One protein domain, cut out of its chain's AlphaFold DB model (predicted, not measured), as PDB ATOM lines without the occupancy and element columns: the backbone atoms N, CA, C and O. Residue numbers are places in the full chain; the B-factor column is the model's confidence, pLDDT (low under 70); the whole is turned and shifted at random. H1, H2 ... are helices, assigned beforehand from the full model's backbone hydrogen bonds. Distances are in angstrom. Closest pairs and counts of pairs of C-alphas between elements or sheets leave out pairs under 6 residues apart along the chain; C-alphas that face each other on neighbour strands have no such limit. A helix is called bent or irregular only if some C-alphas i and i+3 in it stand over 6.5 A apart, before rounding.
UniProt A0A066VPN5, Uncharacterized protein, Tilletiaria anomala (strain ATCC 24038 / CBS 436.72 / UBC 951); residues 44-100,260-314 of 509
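Overview. This is residues 44 to 100 and 260 to 314 of the 509 residues of an uncharacterized protein of Tilletiaria anomala (strain ATCC 24038 / CBS 436.72 / UBC 951) (UniProt A0A066VPN5). One long helix, H1, has a helical hairpin, H3 and H4, packed along its middle as a loose three-helix bundle, while H2 turns off at the end of H1 to make an L with it. Residues 44 to 49 of H1 stick out at one end, and at the other residues 82 to 89 and 91 to 100 stick out. The printed part has 112 residues with four named helices, H1 to H4 in order, and no named strand: all helix. It is loose, with a radius of gyration of the C-alphas of 18.0 A, and elongated, spanning 59 by 31 by 22 A.

Arrangement. Start with H1, residues 44 to 82, which has a kink of 31 degrees near residue 56; it is neither bent nor irregular, but only just: C-alphas 53 and 56 are 6.2 A apart. H4, residues 289 to 314, touches H1 residues 54 to 69 alone at a shallow tilt of 15 degrees, opposite ways; look at their closest C-alphas, Leu 55 and Ala 312, 5.7 A apart. H3, residues 260 to 283, touches H1 residues 59 to 69 alone, closest at C-alphas Leu 66 and Leu 268, 7.0 A, the same way at 37 degrees, only just a steep tilt. H3 and H4 form a hairpin at a shallow tilt of 30 degrees, closest at C-alphas Leu 279 and Val 295, 6.2 A. H2, residues 84 to 99, is close to H1 but not clearly touching, about perpendicular at 81 degrees, with C-alphas Phe 80 and Tyr 86 closest at 6.0 A; it is apart from H3 and H4. In H3 every O i to N i+4 pair is within hydrogen-bond range; in H1 32 of 35 are, in H2 9 of 12, in H4 20 of 22.

Along the chain. Find C-alpha 44 at (94.800, 87.060, 113.864); from there H1 runs 53.6 A to C-alpha 82. H2 spans 23.1 A and H3 33.9 A. H4 runs 37.9 A to C-alpha 314 at (105.341, 101.527, 114.141); it is irregular, with C-alphas 290 and 293 7.0 A apart.

Size, cuts and confidence. The two C-alphas farthest apart, Lys 45 and Val 99, are 60.7 A apart. Residues 101 to 259 are cut out, with 41.2 A from C-alpha 100 to C-alpha 260. The links H1 to H2 and H3 to H4 are tight. Mean pLDDT of the printed part is 72.5; look for values under 70 at, among others, residues 76 to 93 and 286 to 288.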
ATOM      1  N   SER A  44      95.447  87.011 115.185       71.81
ATOM      2  CA  SER A  44      94.800  87.060 113.864       71.81
ATOM      3  C   SER A  44      93.793  88.212 113.711       71.81
ATOM      4  O   SER A  44      93.533  88.661 112.592       71.81
ATOM      5  N   LYS A  45      93.177  88.670 114.811       74.00
ATOM      6  CA  LYS A  45      92.208  89.778 114.824       74.00
ATOM      7  C   LYS A  45      92.926  91.127 114.861       74.00
ATOM      8  O   LYS A  45      92.510  92.041 114.150       74.00
ATOM      9  N   GLN A  46      94.017  91.235 115.620       73.69
ATOM     10  CA  GLN A  46      94.897  92.406 115.640       73.69
ATOM     11  C   GLN A  46      95.558  92.618 114.272       73.69
ATOM     12  O   GLN A  46      95.394  93.690 113.697       73.69
ATOM     13  N   ILE A  47      96.176  91.577 113.698       69.62
ATOM     14  CA  ILE A  47      96.780  91.620 112.355       69.62
ATOM     15  C   ILE A  47      95.740  92.031 111.305       69.62
ATOM     16  O   ILE A  47      95.994  92.954 110.542       69.62
ATOM     17  N   ARG A  48      94.538  91.430 111.294       70.00
ATOM     18  CA  ARG A  48      93.466  91.848 110.368       70.00
ATOM     19  C   ARG A  48      93.046  93.303 110.557       70.00
ATOM     20  O   ARG A  48      92.836  93.997 109.571       70.00
ATOM     21  N   THR A  49      92.917  93.765 111.800       74.94
ATOM     22  CA  THR A  49      92.507  95.149 112.078       74.94
ATOM     23  C   THR A  49      93.571  96.139 111.607       74.94
ATOM     24  O   THR A  49      93.221  97.133 110.980       74.94
ATOM     25  N   LEU A  50      94.851  95.839 111.838       74.00
ATOM     26  CA  LEU A  50      95.988  96.638 111.379       74.00
ATOM     27  C   LEU A  50      96.080  96.633 109.843       74.00
ATOM     28  O   LEU A  50      95.993  97.685 109.216       74.00
ATOM     29  N   VAL A  51      96.132  95.455 109.213       71.00
ATOM     30  CA  VAL A  51      96.233  95.323 107.747       71.00
ATOM     31  C   VAL A  51      95.061  96.003 107.024       71.00
ATOM     32  O   VAL A  51      95.266  96.694 106.031       71.00
ATOM     33  N   ILE A  52      93.828  95.864 107.514       72.81
ATOM     34  CA  ILE A  52      92.666  96.443 106.823       72.81
ATOM     35  C   ILE A  52      92.517  97.947 107.107       72.81
ATOM     36  O   ILE A  52      92.129  98.682 106.204       72.81
ATOM     37  N   ARG A  53      92.806  98.431 108.327       76.19
ATOM     38  CA  ARG A  53      92.522  99.834 108.702       76.19
ATOM     39  C   ARG A  53      93.691 100.800 108.578       76.19
ATOM     40  O   ARG A  53      93.431 101.971 108.333       76.19
ATOM     41  N   THR A  54      94.938 100.364 108.760       70.31
ATOM     42  CA  THR A  54      96.106 101.255 108.624       70.31
ATOM     43  C   THR A  54      96.874 100.972 107.343       70.31
ATOM     44  O   THR A  54      97.216 101.901 106.614       70.31
ATOM     45  N   LEU A  55      97.097  99.697 107.024       66.38
ATOM     46  CA  LEU A  55      97.928  99.323 105.885       66.38
ATOM     47  C   LEU A  55      97.227  99.546 104.536       66.38
ATOM     48  O   LEU A  55      97.851 100.078 103.627       66.38
ATOM     49  N   LEU A  56      95.946  99.183 104.388       73.94
ATOM     50  CA  LEU A  56      95.242  99.341 103.108       73.94
ATOM     51  C   LEU A  56      95.087 100.817 102.669       73.94
ATOM     52  O   LEU A  56      95.422 101.100 101.518       73.94
ATOM     53  N   PRO A  57      94.692 101.778 103.535       75.00
ATOM     54  CA  PRO A  57      94.697 103.196 103.166       75.00
ATOM     55  C   PRO A  57      96.111 103.727 102.910       75.00
ATOM     56  O   PRO A  57      96.312 104.486 101.969       75.00
ATOM     57  N   CYS A  58      97.111 103.280 103.683       69.88
ATOM     58  CA  CYS A  58      98.514 103.614 103.428       69.88
ATOM     59  C   CYS A  58      98.954 103.151 102.026       69.88
ATOM     60  O   CYS A  58      99.534 103.935 101.284       69.88
ATOM     61  N   LEU A  59      98.602 101.929 101.611       67.56
ATOM     62  CA  LEU A  59      98.882 101.427 100.263       67.56
ATOM     63  C   LEU A  59      98.200 102.252  99.164       67.56
ATOM     64  O   LEU A  59      98.834 102.526  98.149       67.56
ATOM     65  N   GLN A  60      96.947 102.675  99.361       76.19
ATOM     66  CA  GLN A  60      96.239 103.547  98.414       76.19
ATOM     67  C   GLN A  60      96.917 104.921  98.290       76.19
ATOM     68  O   GLN A  60      97.150 105.391  97.175       76.19
ATOM     69  N   THR A  61      97.306 105.530  99.414       74.31
ATOM     70  CA  THR A  61      98.078 106.781  99.423       74.31
ATOM     71  C   THR A  61      99.409 106.601  98.692       74.31
ATOM     72  O   THR A  61      99.704 107.353  97.767       74.31
ATOM     73  N   LEU A  62     100.178 105.562  99.032       68.81
ATOM     74  CA  LEU A  62     101.478 105.269  98.422       68.81
ATOM     75  C   LEU A  62     101.394 104.993  96.914       68.81
ATOM     76  O   LEU A  62     102.305 105.383  96.187       68.81
ATOM     77  N   ASP A  63     100.327 104.355  96.426       72.62
ATOM     78  CA  ASP A  63     100.129 104.130  94.989       72.62
ATOM     79  C   ASP A  63      99.759 105.435  94.258       72.62
ATOM     80  O   ASP A  63     100.289 105.713  93.180       72.62
ATOM     81  N   SER A  64      98.951 106.304  94.882       74.50
ATOM     82  CA  SER A  64      98.652 107.641  94.344       74.50
ATOM     83  C   SER A  64      99.896 108.545  94.281       74.50
ATOM     84  O   SER A  64     100.135 109.206  93.266       74.50
ATOM     85  N   GLU A  65     100.751 108.495  95.305       73.06
ATOM     86  CA  GLU A  65     102.030 109.212  95.351       73.06
ATOM     87  C   GLU A  65     103.022 108.642  94.329       73.06
ATOM     88  O   GLU A  65     103.665 109.393  93.596       73.06
ATOM     89  N   LEU A  66     103.095 107.312  94.186       69.12
ATOM     90  CA  LEU A  66     103.877 106.653  93.133       69.12
ATOM     91  C   LEU A  66     103.420 107.054  91.727       69.12
ATOM     92  O   LEU A  66     104.268 107.242  90.849       69.12
ATOM     93  N   PHE A  67     102.113 107.198  91.502       77.12
ATOM     94  CA  PHE A  67     101.560 107.675  90.235       77.12
ATOM     95  C   PHE A  67     101.954 109.133  89.957       77.12
ATOM     96  O   PHE A  67     102.398 109.445  88.846       77.12
ATOM     97  N   LEU A  68     101.879 110.017  90.960       70.50
ATOM     98  CA  LEU A  68     102.371 111.395  90.851       70.50
ATOM     99  C   LEU A  68     103.872 111.432  90.537       70.50
ATOM    100  O   LEU A  68     104.279 112.124  89.602       70.50
ATOM    101  N   LEU A  69     104.683 110.634  91.236       67.81
ATOM    102  CA  LEU A  69     106.127 110.532  91.010       67.81
ATOM    103  C   LEU A  69     106.449 110.015  89.597       67.81
ATOM    104  O   LEU A  69     107.302 110.586  88.916       67.81
ATOM    105  N   HIS A  70     105.714 109.012  89.104       72.19
ATOM    106  CA  HIS A  70     105.810 108.549  87.714       72.19
ATOM    107  C   HIS A  70     105.438 109.646  86.711       72.19
ATOM    108  O   HIS A  70     106.132 109.817  85.708       72.19
ATOM    109  N   ARG A  71     104.370 110.409  86.967       74.19
ATOM    110  CA  ARG A  71     103.907 111.487  86.079       74.19
ATOM    111  C   ARG A  71     104.886 112.661  86.048       74.19
ATOM    112  O   ARG A  71     105.123 113.220  84.976       74.19
ATOM    113  N   ILE A  72     105.486 112.995  87.192       68.88
ATOM    114  CA  ILE A  72     106.585 113.961  87.310       68.88
ATOM    115  C   ILE A  72     107.797 113.455  86.523       68.88
ATOM    116  O   ILE A  72     108.280 114.172  85.651       68.88
ATOM    117  N   HIS A  73     108.244 112.218  86.754       68.56
ATOM    118  CA  HIS A  73     109.411 111.648  86.078       68.56
ATOM    119  C   HIS A  73     109.215 111.538  84.556       68.56
ATOM    120  O   HIS A  73     110.118 111.875  83.794       68.56
ATOM    121  N   TYR A  74     108.019 111.152  84.100       74.31
ATOM    122  CA  TYR A  74     107.658 111.117  82.683       74.31
ATOM    123  C   TYR A  74     107.686 112.517  82.052       74.31
ATOM    124  O   TYR A  74     108.371 112.722  81.048       74.31
ATOM    125  N   LYS A  75     107.010 113.506  82.662       72.44
ATOM    126  CA  LYS A  75     107.039 114.895  82.171       72.44
ATOM    127  C   LYS A  75     108.458 115.456  82.155       72.44
ATOM    128  O   LYS A  75     108.842 116.067  81.165       72.44
ATOM    129  N   HIS A  76     109.241 115.198  83.198       67.44
ATOM    130  CA  HIS A  76     110.641 115.594  83.295       67.44
ATOM    131  C   HIS A  76     111.479 114.960  82.179       67.44
ATOM    132  O   HIS A  76     112.186 115.665  81.468       67.44
ATOM    133  N   GLY A  77     111.352 113.649  81.958       68.94
ATOM    134  CA  GLY A  77     112.039 112.941  80.879       68.94
ATOM    135  C   GLY A  77     111.725 113.529  79.503       68.94
ATOM    136  O   GLY A  77     112.645 113.831  78.747       68.94
ATOM    137  N   VAL A  78     110.447 113.763  79.192       67.44
ATOM    138  CA  VAL A  78     110.024 114.345  77.905       67.44
ATOM    139  C   VAL A  78     110.490 115.801  77.761       67.44
ATOM    140  O   VAL A  78     111.104 116.148  76.751       67.44
ATOM    141  N   GLN A  79     110.271 116.644  78.775       68.25
ATOM    142  CA  GLN A  79     110.651 118.060  78.737       68.25
ATOM    143  C   GLN A  79     112.169 118.236  78.611       68.25
ATOM    144  O   GLN A  79     112.621 119.001  77.759       68.25
ATOM    145  N   PHE A  80     112.968 117.485  79.373       61.44
ATOM    146  CA  PHE A  80     114.428 117.562  79.301       61.44
ATOM    147  C   PHE A  80     114.974 116.946  78.013       61.44
ATOM    148  O   PHE A  80     115.821 117.566  77.380       61.44
ATOM    149  N   ASN A  81     114.463 115.797  77.552       62.12
ATOM    150  CA  ASN A  81     114.894 115.231  76.268       62.12
ATOM    151  C   ASN A  81     114.599 116.173  75.085       62.12
ATOM    152  O   ASN A  81     115.351 116.166  74.113       62.12
ATOM    153  N   SER A  82     113.554 117.006  75.175       66.81
ATOM    154  CA  SER A  82     113.255 118.041  74.172       66.81
ATOM    155  C   SER A  82     114.099 119.323  74.312       66.81
ATOM    156  O   SER A  82     114.215 120.104  73.365       66.81
ATOM    157  N   ALA A  83     114.717 119.559  75.473       59.16
ATOM    158  CA  ALA A  83     115.459 120.781  75.753       59.16
ATOM    159  C   ALA A  83     116.854 120.767  75.098       59.16
ATOM    160  O   ALA A  83     117.724 119.969  75.454       59.16
ATOM    161  N   LYS A  84     117.115 121.719  74.188       67.25
ATOM    162  CA  LYS A  84     118.398 121.830  73.459       67.25
ATOM    163  C   LYS A  84     119.630 121.803  74.377       67.25
ATOM    164  O   LYS A  84     120.611 121.145  74.044       67.25
ATOM    165  N   TRP A  85     119.584 122.454  75.541       57.22
ATOM    166  CA  TRP A  85     120.713 122.489  76.482       57.22
ATOM    167  C   TRP A  85     121.016 121.115  77.107       57.22
ATOM    168  O   TRP A  85     122.181 120.760  77.289       57.22
ATOM    169  N   TYR A  86     119.989 120.297  77.357       51.16
ATOM    170  CA  TYR A  86     120.149 118.953  77.911       51.16
ATOM    171  C   TYR A  86     120.799 117.996  76.904       51.16
ATOM    172  O   TYR A  86     121.564 117.116  77.297       51.16
ATOM    173  N   SER A  87     120.591 118.213  75.598       68.62
ATOM    174  CA  SER A  87     121.262 117.429  74.552       68.62
ATOM    175  C   SER A  87     122.795 117.499  74.640       68.62
ATOM    176  O   SER A  87     123.459 116.489  74.407       68.62
ATOM    177  N   GLY A  88     123.348 118.646  75.061       59.00
ATOM    178  CA  GLY A  88     124.779 118.819  75.319       59.00
ATOM    179  C   GLY A  88     125.253 118.068  76.566       59.00
ATOM    180  O   GLY A  88     126.243 117.343  76.502       59.00
ATOM    181  N   VAL A  89     124.517 118.161  77.679       52.50
ATOM    182  CA  VAL A  89     124.833 117.438  78.932       52.50
ATOM    183  C   VAL A  89     124.803 115.920  78.716       52.50
ATOM    184  O   VAL A  89     125.713 115.200  79.126       52.50
ATOM    185  N   GLU A  90     123.793 115.426  78.006       61.19
ATOM    186  CA  GLU A  90     123.644 114.010  77.672       61.19
ATOM    187  C   GLU A  90     124.675 113.544  76.621       61.19
ATOM    188  O   GLU A  90     125.104 112.387  76.650       61.19
ATOM    189  N   ALA A  91     125.138 114.421  75.721       66.94
ATOM    190  CA  ALA A  91     126.291 114.138  74.865       66.94
ATOM    191  C   ALA A  91     127.580 114.003  75.694       66.94
ATOM    192  O   ALA A  91     128.278 112.999  75.556       66.94
ATOM    193  N   VAL A  92     127.842 114.932  76.621       51.66
ATOM    194  CA  VAL A  92     128.984 114.858  77.552       51.66
ATOM    195  C   VAL A  92     128.927 113.582  78.395       51.66
ATOM    196  O   VAL A  92     129.944 112.904  78.504       51.66
ATOM    197  N   ARG A  93     127.755 113.176  78.906       64.94
ATOM    198  CA  ARG A  93     127.581 111.913  79.655       64.94
ATOM    199  C   ARG A  93     127.893 110.668  78.812       64.94
ATOM    200  O   ARG A  93     128.470 109.703  79.310       64.94
ATOM    201  N   ARG A  94     127.530 110.669  77.525       71.88
ATOM    202  CA  ARG A  94     127.868 109.574  76.593       71.88
ATOM    203  C   ARG A  94     129.349 109.567  76.223       71.88
ATOM    204  O   ARG A  94     129.918 108.493  76.049       71.88
ATOM    205  N   CYS A  95     129.973 110.737  76.111       67.81
ATOM    206  CA  CYS A  95     131.408 110.868  75.876       67.81
ATOM    207  C   CYS A  95     132.225 110.471  77.113       67.81
ATOM    208  O   CYS A  95     133.189 109.724  76.971       67.81
ATOM    209  N   SER A  96     131.823 110.861  78.326       46.22
ATOM    210  CA  SER A  96     132.511 110.455  79.558       46.22
ATOM    211  C   SER A  96     132.434 108.945  79.787       46.22
ATOM    212  O   SER A  96     133.439 108.351  80.156       46.22
ATOM    213  N   GLY A  97     131.320 108.292  79.431       60.81
ATOM    214  CA  GLY A  97     131.218 106.825  79.402       60.81
ATOM    215  C   GLY A  97     132.100 106.113  78.359       60.81
ATOM    216  O   GLY A  97     132.175 104.888  78.378       60.81
ATOM    217  N   ARG A  98     132.753 106.853  77.447       77.06
ATOM    218  CA  ARG A  98     133.778 106.341  76.512       77.06
ATOM    219  C   ARG A  98     135.202 106.717  76.935       77.06
ATOM    220  O   ARG A  98     136.126 105.963  76.657       77.06
ATOM    221  N   VAL A  99     135.374 107.889  77.553       63.09
ATOM    222  CA  VAL A  99     136.676 108.441  77.971       63.09
ATOM    223  C   VAL A  99     137.120 107.899  79.329       63.09
ATOM    224  O   VAL A  99     138.313 107.710  79.543       63.09
ATOM    225  N   VAL A 100     136.183 107.604  80.233       50.97
ATOM    226  CA  VAL A 100     136.452 106.786  81.417       50.97
ATOM    227  C   VAL A 100     136.392 105.326  80.960       50.97
ATOM    228  O   VAL A 100     135.284 104.825  80.734       50.97
ATOM    229  N   LYS A 260     101.673  91.391  98.258       79.19
ATOM    230  CA  LYS A 260     101.321  92.636  97.550       79.19
ATOM    231  C   LYS A 260     101.906  93.870  98.247       79.19
ATOM    232  O   LYS A 260     102.560  94.674  97.583       79.19
ATOM    233  N   LEU A 261     101.775  93.975  99.574       76.44
ATOM    234  CA  LEU A 261     102.437  95.014 100.375       76.44
ATOM    235  C   LEU A 261     103.953  95.031 100.141       76.44
ATOM    236  O   LEU A 261     104.519  96.078  99.839       76.44
ATOM    237  N   SER A 262     104.614  93.880 100.275       77.94
ATOM    238  CA  SER A 262     106.075  93.795 100.174       77.94
ATOM    239  C   SER A 262     106.603  94.195  98.787       77.94
ATOM    240  O   SER A 262     107.638  94.857  98.674       77.94
ATOM    241  N   LEU A 263     105.853  93.869  97.728       82.06
ATOM    242  CA  LEU A 263     106.150  94.269  96.356       82.06
ATOM    243  C   LEU A 263     105.984  95.784  96.168       82.06
ATOM    244  O   LEU A 263     106.847  96.418  95.557       82.06
ATOM    245  N   LEU A 264     104.915  96.367  96.723       76.56
ATOM    246  CA  LEU A 264     104.669  97.810  96.679       76.56
ATOM    247  C   LEU A 264     105.738  98.588  97.455       76.56
ATOM    248  O   LEU A 264     106.289  99.535  96.902       76.56
ATOM    249  N   LEU A 265     106.127  98.145  98.655       75.75
ATOM    250  CA  LEU A 265     107.234  98.740  99.421       75.75
ATOM    251  C   LEU A 265     108.579  98.636  98.678       75.75
ATOM    252  O   LEU A 265     109.360  99.585  98.680       75.75
ATOM    253  N   THR A 266     108.839  97.522  97.984       78.00
ATOM    254  CA  THR A 266     110.054  97.357  97.164       78.00
ATOM    255  C   THR A 266     110.062  98.313  95.964       78.00
ATOM    256  O   THR A 266     111.069  98.976  95.704       78.00
ATOM    257  N   LYS A 267     108.930  98.435  95.252       80.00
ATOM    258  CA  LYS A 267     108.749  99.384  94.138       80.00
ATOM    259  C   LYS A 267     108.914 100.831  94.620       80.00
ATOM    260  O   LYS A 267     109.642 101.603  94.005       80.00
ATOM    261  N   LEU A 268     108.287 101.167  95.744       77.19
ATOM    262  CA  LEU A 268     108.364 102.462  96.416       77.19
ATOM    263  C   LEU A 268     109.803 102.841  96.772       77.19
ATOM    264  O   LEU A 268     110.243 103.934  96.417       77.19
ATOM    265  N   LEU A 269     110.555 101.926  97.391       78.50
ATOM    266  CA  LEU A 269     111.968 102.118  97.715       78.50
ATOM    267  C   LEU A 269     112.797 102.416  96.456       78.50
ATOM    268  O   LEU A 269     113.575 103.370  96.447       78.50
ATOM    269  N   HIS A 270     112.609 101.646  95.381       79.94
ATOM    270  CA  HIS A 270     113.321 101.861  94.118       79.94
ATOM    271  C   HIS A 270     112.975 103.221  93.482       79.94
ATOM    272  O   HIS A 270     113.873 103.951  93.055       79.94
ATOM    273  N   THR A 271     111.697 103.614  93.480       77.56
ATOM    274  CA  THR A 271     111.266 104.931  92.982       77.56
ATOM    275  C   THR A 271     111.822 106.070  93.838       77.56
ATOM    276  O   THR A 271     112.312 107.051  93.284       77.56
ATOM    277  N   CYS A 272     111.841 105.934  95.168       76.00
ATOM    278  CA  CYS A 272     112.446 106.922  96.069       76.00
ATOM    279  C   CYS A 272     113.962 107.049  95.840       76.00
ATOM    280  O   CYS A 272     114.489 108.158  95.803       76.00
ATOM    281  N   GLN A 273     114.669 105.938  95.603       79.75
ATOM    282  CA  GLN A 273     116.091 105.960  95.238       79.75
ATOM    283  C   GLN A 273     116.341 106.641  93.883       79.75
ATOM    284  O   GLN A 273     117.334 107.356  93.730       79.75
ATOM    285  N   ALA A 274     115.462 106.446  92.895       79.62
ATOM    286  CA  ALA A 274     115.537 107.147  91.614       79.62
ATOM    287  C   ALA A 274     115.271 108.655  91.783       79.62
ATOM    288  O   ALA A 274     116.064 109.474  91.315       79.62
ATOM    289  N   ALA A 275     114.224 109.017  92.529       77.56
ATOM    290  CA  ALA A 275     113.888 110.396  92.871       77.56
ATOM    291  C   ALA A 275     115.038 111.105  93.603       77.56
ATOM    292  O   ALA A 275     115.410 112.212  93.224       77.56
ATOM    293  N   PHE A 276     115.665 110.449  94.583       79.38
ATOM    294  CA  PHE A 276     116.817 110.974  95.320       79.38
ATOM    295  C   PHE A 276     118.066 111.155  94.438       79.38
ATOM    296  O   PHE A 276     118.815 112.121  94.606       79.38
ATOM    297  N   LYS A 277     118.295 110.281  93.449       81.69
ATOM    298  CA  LYS A 277     119.367 110.480  92.454       81.69
ATOM    299  C   LYS A 277     119.108 111.727  91.606       81.69
ATOM    300  O   LYS A 277     120.015 112.539  91.449       81.69
ATOM    301  N   THR A 278     117.877 111.930  91.135       78.81
ATOM    302  CA  THR A 278     117.487 113.168  90.439       78.81
ATOM    303  C   THR A 278     117.656 114.389  91.352       78.81
ATOM    304  O   THR A 278     118.335 115.346  90.977       78.81
ATOM    305  N   LEU A 279     117.147 114.327  92.586       80.38
ATOM    306  CA  LEU A 279     117.273 115.384  93.594       80.38
ATOM    307  C   LEU A 279     118.740 115.770  93.838       80.38
ATOM    308  O   LEU A 279     119.089 116.942  93.746       80.38
ATOM    309  N   SER A 280     119.620 114.794  94.083       84.25
ATOM    310  CA  SER A 280     121.038 115.057  94.357       84.25
ATOM    311  C   SER A 280     121.773 115.637  93.143       84.25
ATOM    312  O   SER A 280     122.595 116.534  93.319       84.25
ATOM    313  N   THR A 281     121.435 115.247  91.906       82.50
ATOM    314  CA  THR A 281     121.984 115.922  90.711       82.50
ATOM    315  C   THR A 281     121.543 117.388  90.584       82.50
ATOM    316  O   THR A 281     122.345 118.227  90.170       82.50
ATOM    317  N   HIS A 282     120.315 117.726  90.993       80.00
ATOM    318  CA  HIS A 282     119.811 119.107  90.969       80.00
ATOM    319  C   HIS A 282     120.244 119.957  92.170       80.00
ATOM    320  O   HIS A 282     120.319 121.172  92.035       80.00
ATOM    321  N   LEU A 283     120.555 119.350  93.318       77.19
ATOM    322  CA  LEU A 283     121.109 120.052  94.485       77.19
ATOM    323  C   LEU A 283     122.619 120.312  94.354       77.19
ATOM    324  O   LEU A 283     123.111 121.313  94.864       77.19
ATOM    325  N   ASN A 284     123.348 119.439  93.649       81.69
ATOM    326  CA  ASN A 284     124.782 119.601  93.374       81.69
ATOM    327  C   ASN A 284     125.083 120.506  92.164       81.69
ATOM    328  O   ASN A 284     126.244 120.806  91.892       81.69
ATOM    329  N   THR A 285     124.060 120.931  91.422       79.38
ATOM    330  CA  THR A 285     124.178 121.972  90.393       79.38
ATOM    331  C   THR A 285     123.589 123.274  90.939       79.38
ATOM    332  O   THR A 285     122.624 123.220  91.698       79.38
ATOM    333  N   PRO A 286     124.149 124.459  90.613       67.81
ATOM    334  CA  PRO A 286     123.579 125.724  91.071       67.81
ATOM    335  C   PRO A 286     122.123 125.805  90.583       67.81
ATOM    336  O   PRO A 286     121.893 125.709  89.373       67.81
ATOM    337  N   PRO A 287     121.133 125.914  91.489       56.56
ATOM    338  CA  PRO A 287     119.750 125.645  91.139       56.56
ATOM    339  C   PRO A 287     119.230 126.730  90.203       56.56
ATOM    340  O   PRO A 287     118.980 127.864  90.616       56.56
ATOM    341  N   ALA A 288     119.015 126.373  88.936       69.56
ATOM    342  CA  ALA A 288     118.193 127.191  88.062       69.56
ATOM    343  C   ALA A 288     116.808 127.336  88.728       69.56
ATOM    344  O   ALA A 288     116.238 126.325  89.159       69.56
ATOM    345  N   PRO A 289     116.246 128.556  88.830       73.19
ATOM    346  CA  PRO A 289     115.041 128.816  89.626       73.19
ATOM    347  C   PRO A 289     113.820 127.998  89.173       73.19
ATOM    348  O   PRO A 289     112.901 127.764  89.953       73.19
ATOM    349  N   THR A 290     113.844 127.489  87.939       75.81
ATOM    350  CA  THR A 290     112.861 126.564  87.363       75.81
ATOM    351  C   THR A 290     112.777 125.199  88.054       75.81
ATOM    352  O   THR A 290     111.753 124.533  87.920       75.81
ATOM    353  N   PHE A 291     113.809 124.753  88.783       77.38
ATOM    354  CA  PHE A 291     113.827 123.426  89.427       77.38
ATOM    355  C   PHE A 291     113.457 123.434  90.909       77.38
ATOM    356  O   PHE A 291     113.144 122.374  91.450       77.38
ATOM    357  N   ALA A 292     113.411 124.599  91.561       78.06
ATOM    358  CA  ALA A 292     113.014 124.689  92.966       78.06
ATOM    359  C   ALA A 292     111.614 124.089  93.251       78.06
ATOM    360  O   ALA A 292     111.507 123.332  94.216       78.06
ATOM    361  N   PRO A 293     110.567 124.302  92.417       80.25
ATOM    362  CA  PRO A 293     109.260 123.680  92.642       80.25
ATOM    363  C   PRO A 293     109.297 122.151  92.531       80.25
ATOM    364  O   PRO A 293     108.667 121.467  93.327       80.25
ATOM    365  N   LEU A 294     110.065 121.611  91.578       78.50
ATOM    366  CA  LEU A 294     110.235 120.167  91.379       78.50
ATOM    367  C   LEU A 294     110.955 119.515  92.569       78.50
ATOM    368  O   LEU A 294     110.525 118.485  93.077       78.50
ATOM    369  N   VAL A 295     112.061 120.113  93.011       80.69
ATOM    370  CA  VAL A 295     112.831 119.638  94.168       80.69
ATOM    371  C   VAL A 295     111.958 119.669  95.427       80.69
ATOM    372  O   VAL A 295     111.957 118.707  96.190       80.69
ATOM    373  N   LEU A 296     111.157 120.726  95.608       82.19
ATOM    374  CA  LEU A 296     110.231 120.849  96.732       82.19
ATOM    375  C   LEU A 296     109.102 119.807  96.687       82.19
ATOM    376  O   LEU A 296     108.822 119.198  97.719       82.19
ATOM    377  N   THR A 297     108.485 119.547  95.525       78.12
ATOM    378  CA  THR A 297     107.448 118.504  95.415       78.12
ATOM    379  C   THR A 297     108.018 117.111  95.655       78.12
ATOM    380  O   THR A 297     107.395 116.331  96.369       78.12
ATOM    381  N   LEU A 298     109.221 116.802  95.160       77.12
ATOM    382  CA  LEU A 298     109.882 115.525  95.452       77.12
ATOM    383  C   LEU A 298     110.176 115.352  96.952       77.12
ATOM    384  O   LEU A 298     109.976 114.259  97.477       77.12
ATOM    385  N   ILE A 299     110.602 116.407  97.654       79.62
ATOM    386  CA  ILE A 299     110.808 116.364  99.113       79.62
ATOM    387  C   ILE A 299     109.477 116.160  99.851       79.62
ATOM    388  O   ILE A 299     109.413 115.327 100.752       79.62
ATOM    389  N   ALA A 300     108.414 116.869  99.456       80.94
ATOM    390  CA  ALA A 300     107.091 116.733 100.067       80.94
ATOM    391  C   ALA A 300     106.511 115.316  99.900       80.94
ATOM    392  O   ALA A 300     106.027 114.741 100.872       80.94
ATOM    393  N   VAL A 301     106.636 114.730  98.704       76.00
ATOM    394  CA  VAL A 301     106.199 113.353  98.415       76.00
ATOM    395  C   VAL A 301     107.045 112.325  99.177       76.00
ATOM    396  O   VAL A 301     106.515 111.362  99.718       76.00
ATOM    397  N   VAL A 302     108.365 112.517  99.294       76.75
ATOM    398  CA  VAL A 302     109.206 111.623 100.114       76.75
ATOM    399  C   VAL A 302     108.844 111.717 101.604       76.75
ATOM    400  O   VAL A 302     108.874 110.698 102.293       76.75
ATOM    401  N   ALA A 303     108.455 112.896 102.098       79.31
ATOM    402  CA  ALA A 303     107.979 113.071 103.471       79.31
ATOM    403  C   ALA A 303     106.613 112.400 103.712       79.31
ATOM    404  O   ALA A 303     106.477 111.660 104.685       79.31
ATOM    405  N   SER A 304     105.629 112.564 102.816       77.25
ATOM    406  CA  SER A 304     104.324 111.889 102.947       77.25
ATOM    407  C   SER A 304     104.465 110.362 102.902       77.25
ATOM    408  O   SER A 304     103.867 109.657 103.717       77.25
ATOM    409  N   ILE A 305     105.330 109.852 102.017       75.94
ATOM    410  CA  ILE A 305     105.714 108.436 101.942       75.94
ATOM    411  C   ILE A 305     106.339 107.957 103.262       75.94
ATOM    412  O   ILE A 305     105.972 106.890 103.760       75.94
ATOM    413  N   HIS A 306     107.274 108.725 103.830       79.06
ATOM    414  CA  HIS A 306     107.941 108.388 105.088       79.06
ATOM    415  C   HIS A 306     106.955 108.318 106.260       79.06
ATOM    416  O   HIS A 306     106.988 107.358 107.033       79.06
ATOM    417  N   ASP A 307     106.057 109.294 106.382       76.94
ATOM    418  CA  ASP A 307     105.083 109.344 107.473       76.94
ATOM    419  C   ASP A 307     104.053 108.215 107.346       76.94
ATOM    420  O   ASP A 307     103.778 107.512 108.321       76.94
ATOM    421  N   ALA A 308     103.562 107.948 106.131       74.12
ATOM    422  CA  ALA A 308     102.668 106.826 105.856       74.12
ATOM    423  C   ALA A 308     103.326 105.467 106.178       74.12
ATOM    424  O   ALA A 308     102.707 104.611 106.823       74.12
ATOM    425  N   ALA A 309     104.592 105.276 105.790       72.50
ATOM    426  CA  ALA A 309     105.362 104.075 106.115       72.50
ATOM    427  C   ALA A 309     105.636 103.948 107.625       72.50
ATOM    428  O   ALA A 309     105.523 102.854 108.176       72.50
ATOM    429  N   SER A 310     105.927 105.056 108.309       76.06
ATOM    430  CA  SER A 310     106.162 105.091 109.760       76.06
ATOM    431  C   SER A 310     104.904 104.715 110.545       76.06
ATOM    432  O   SER A 310     104.965 103.869 111.436       76.06
ATOM    433  N   VAL A 311     103.740 105.257 110.169       77.69
ATOM    434  CA  VAL A 311     102.441 104.887 110.762       77.69
ATOM    435  C   VAL A 311     102.098 103.416 110.496       77.69
ATOM    436  O   VAL A 311     101.544 102.747 111.371       77.69
ATOM    437  N   ALA A 312     102.445 102.887 109.319       70.06
ATOM    438  CA  ALA A 312     102.222 101.483 108.978       70.06
ATOM    439  C   ALA A 312     103.137 100.513 109.754       70.06
ATOM    440  O   ALA A 312     102.669  99.454 110.174       70.06
ATOM    441  N   LEU A 313     104.413 100.863 109.955       71.31
ATOM    442  CA  LEU A 313     105.421 100.003 110.595       71.31
ATOM    443  C   LEU A 313     105.414 100.093 112.128       71.31
ATOM    444  O   LEU A 313     105.507  99.069 112.803       71.31
ATOM    445  N   CYS A 314     105.298 101.298 112.691       77.44
ATOM    446  CA  CYS A 314     105.341 101.527 114.141       77.44
ATOM    447  C   CYS A 314     103.952 101.485 114.806       77.44
ATOM    448  O   CYS A 314     103.849 101.538 116.036       77.44
TER     449      CYS A 314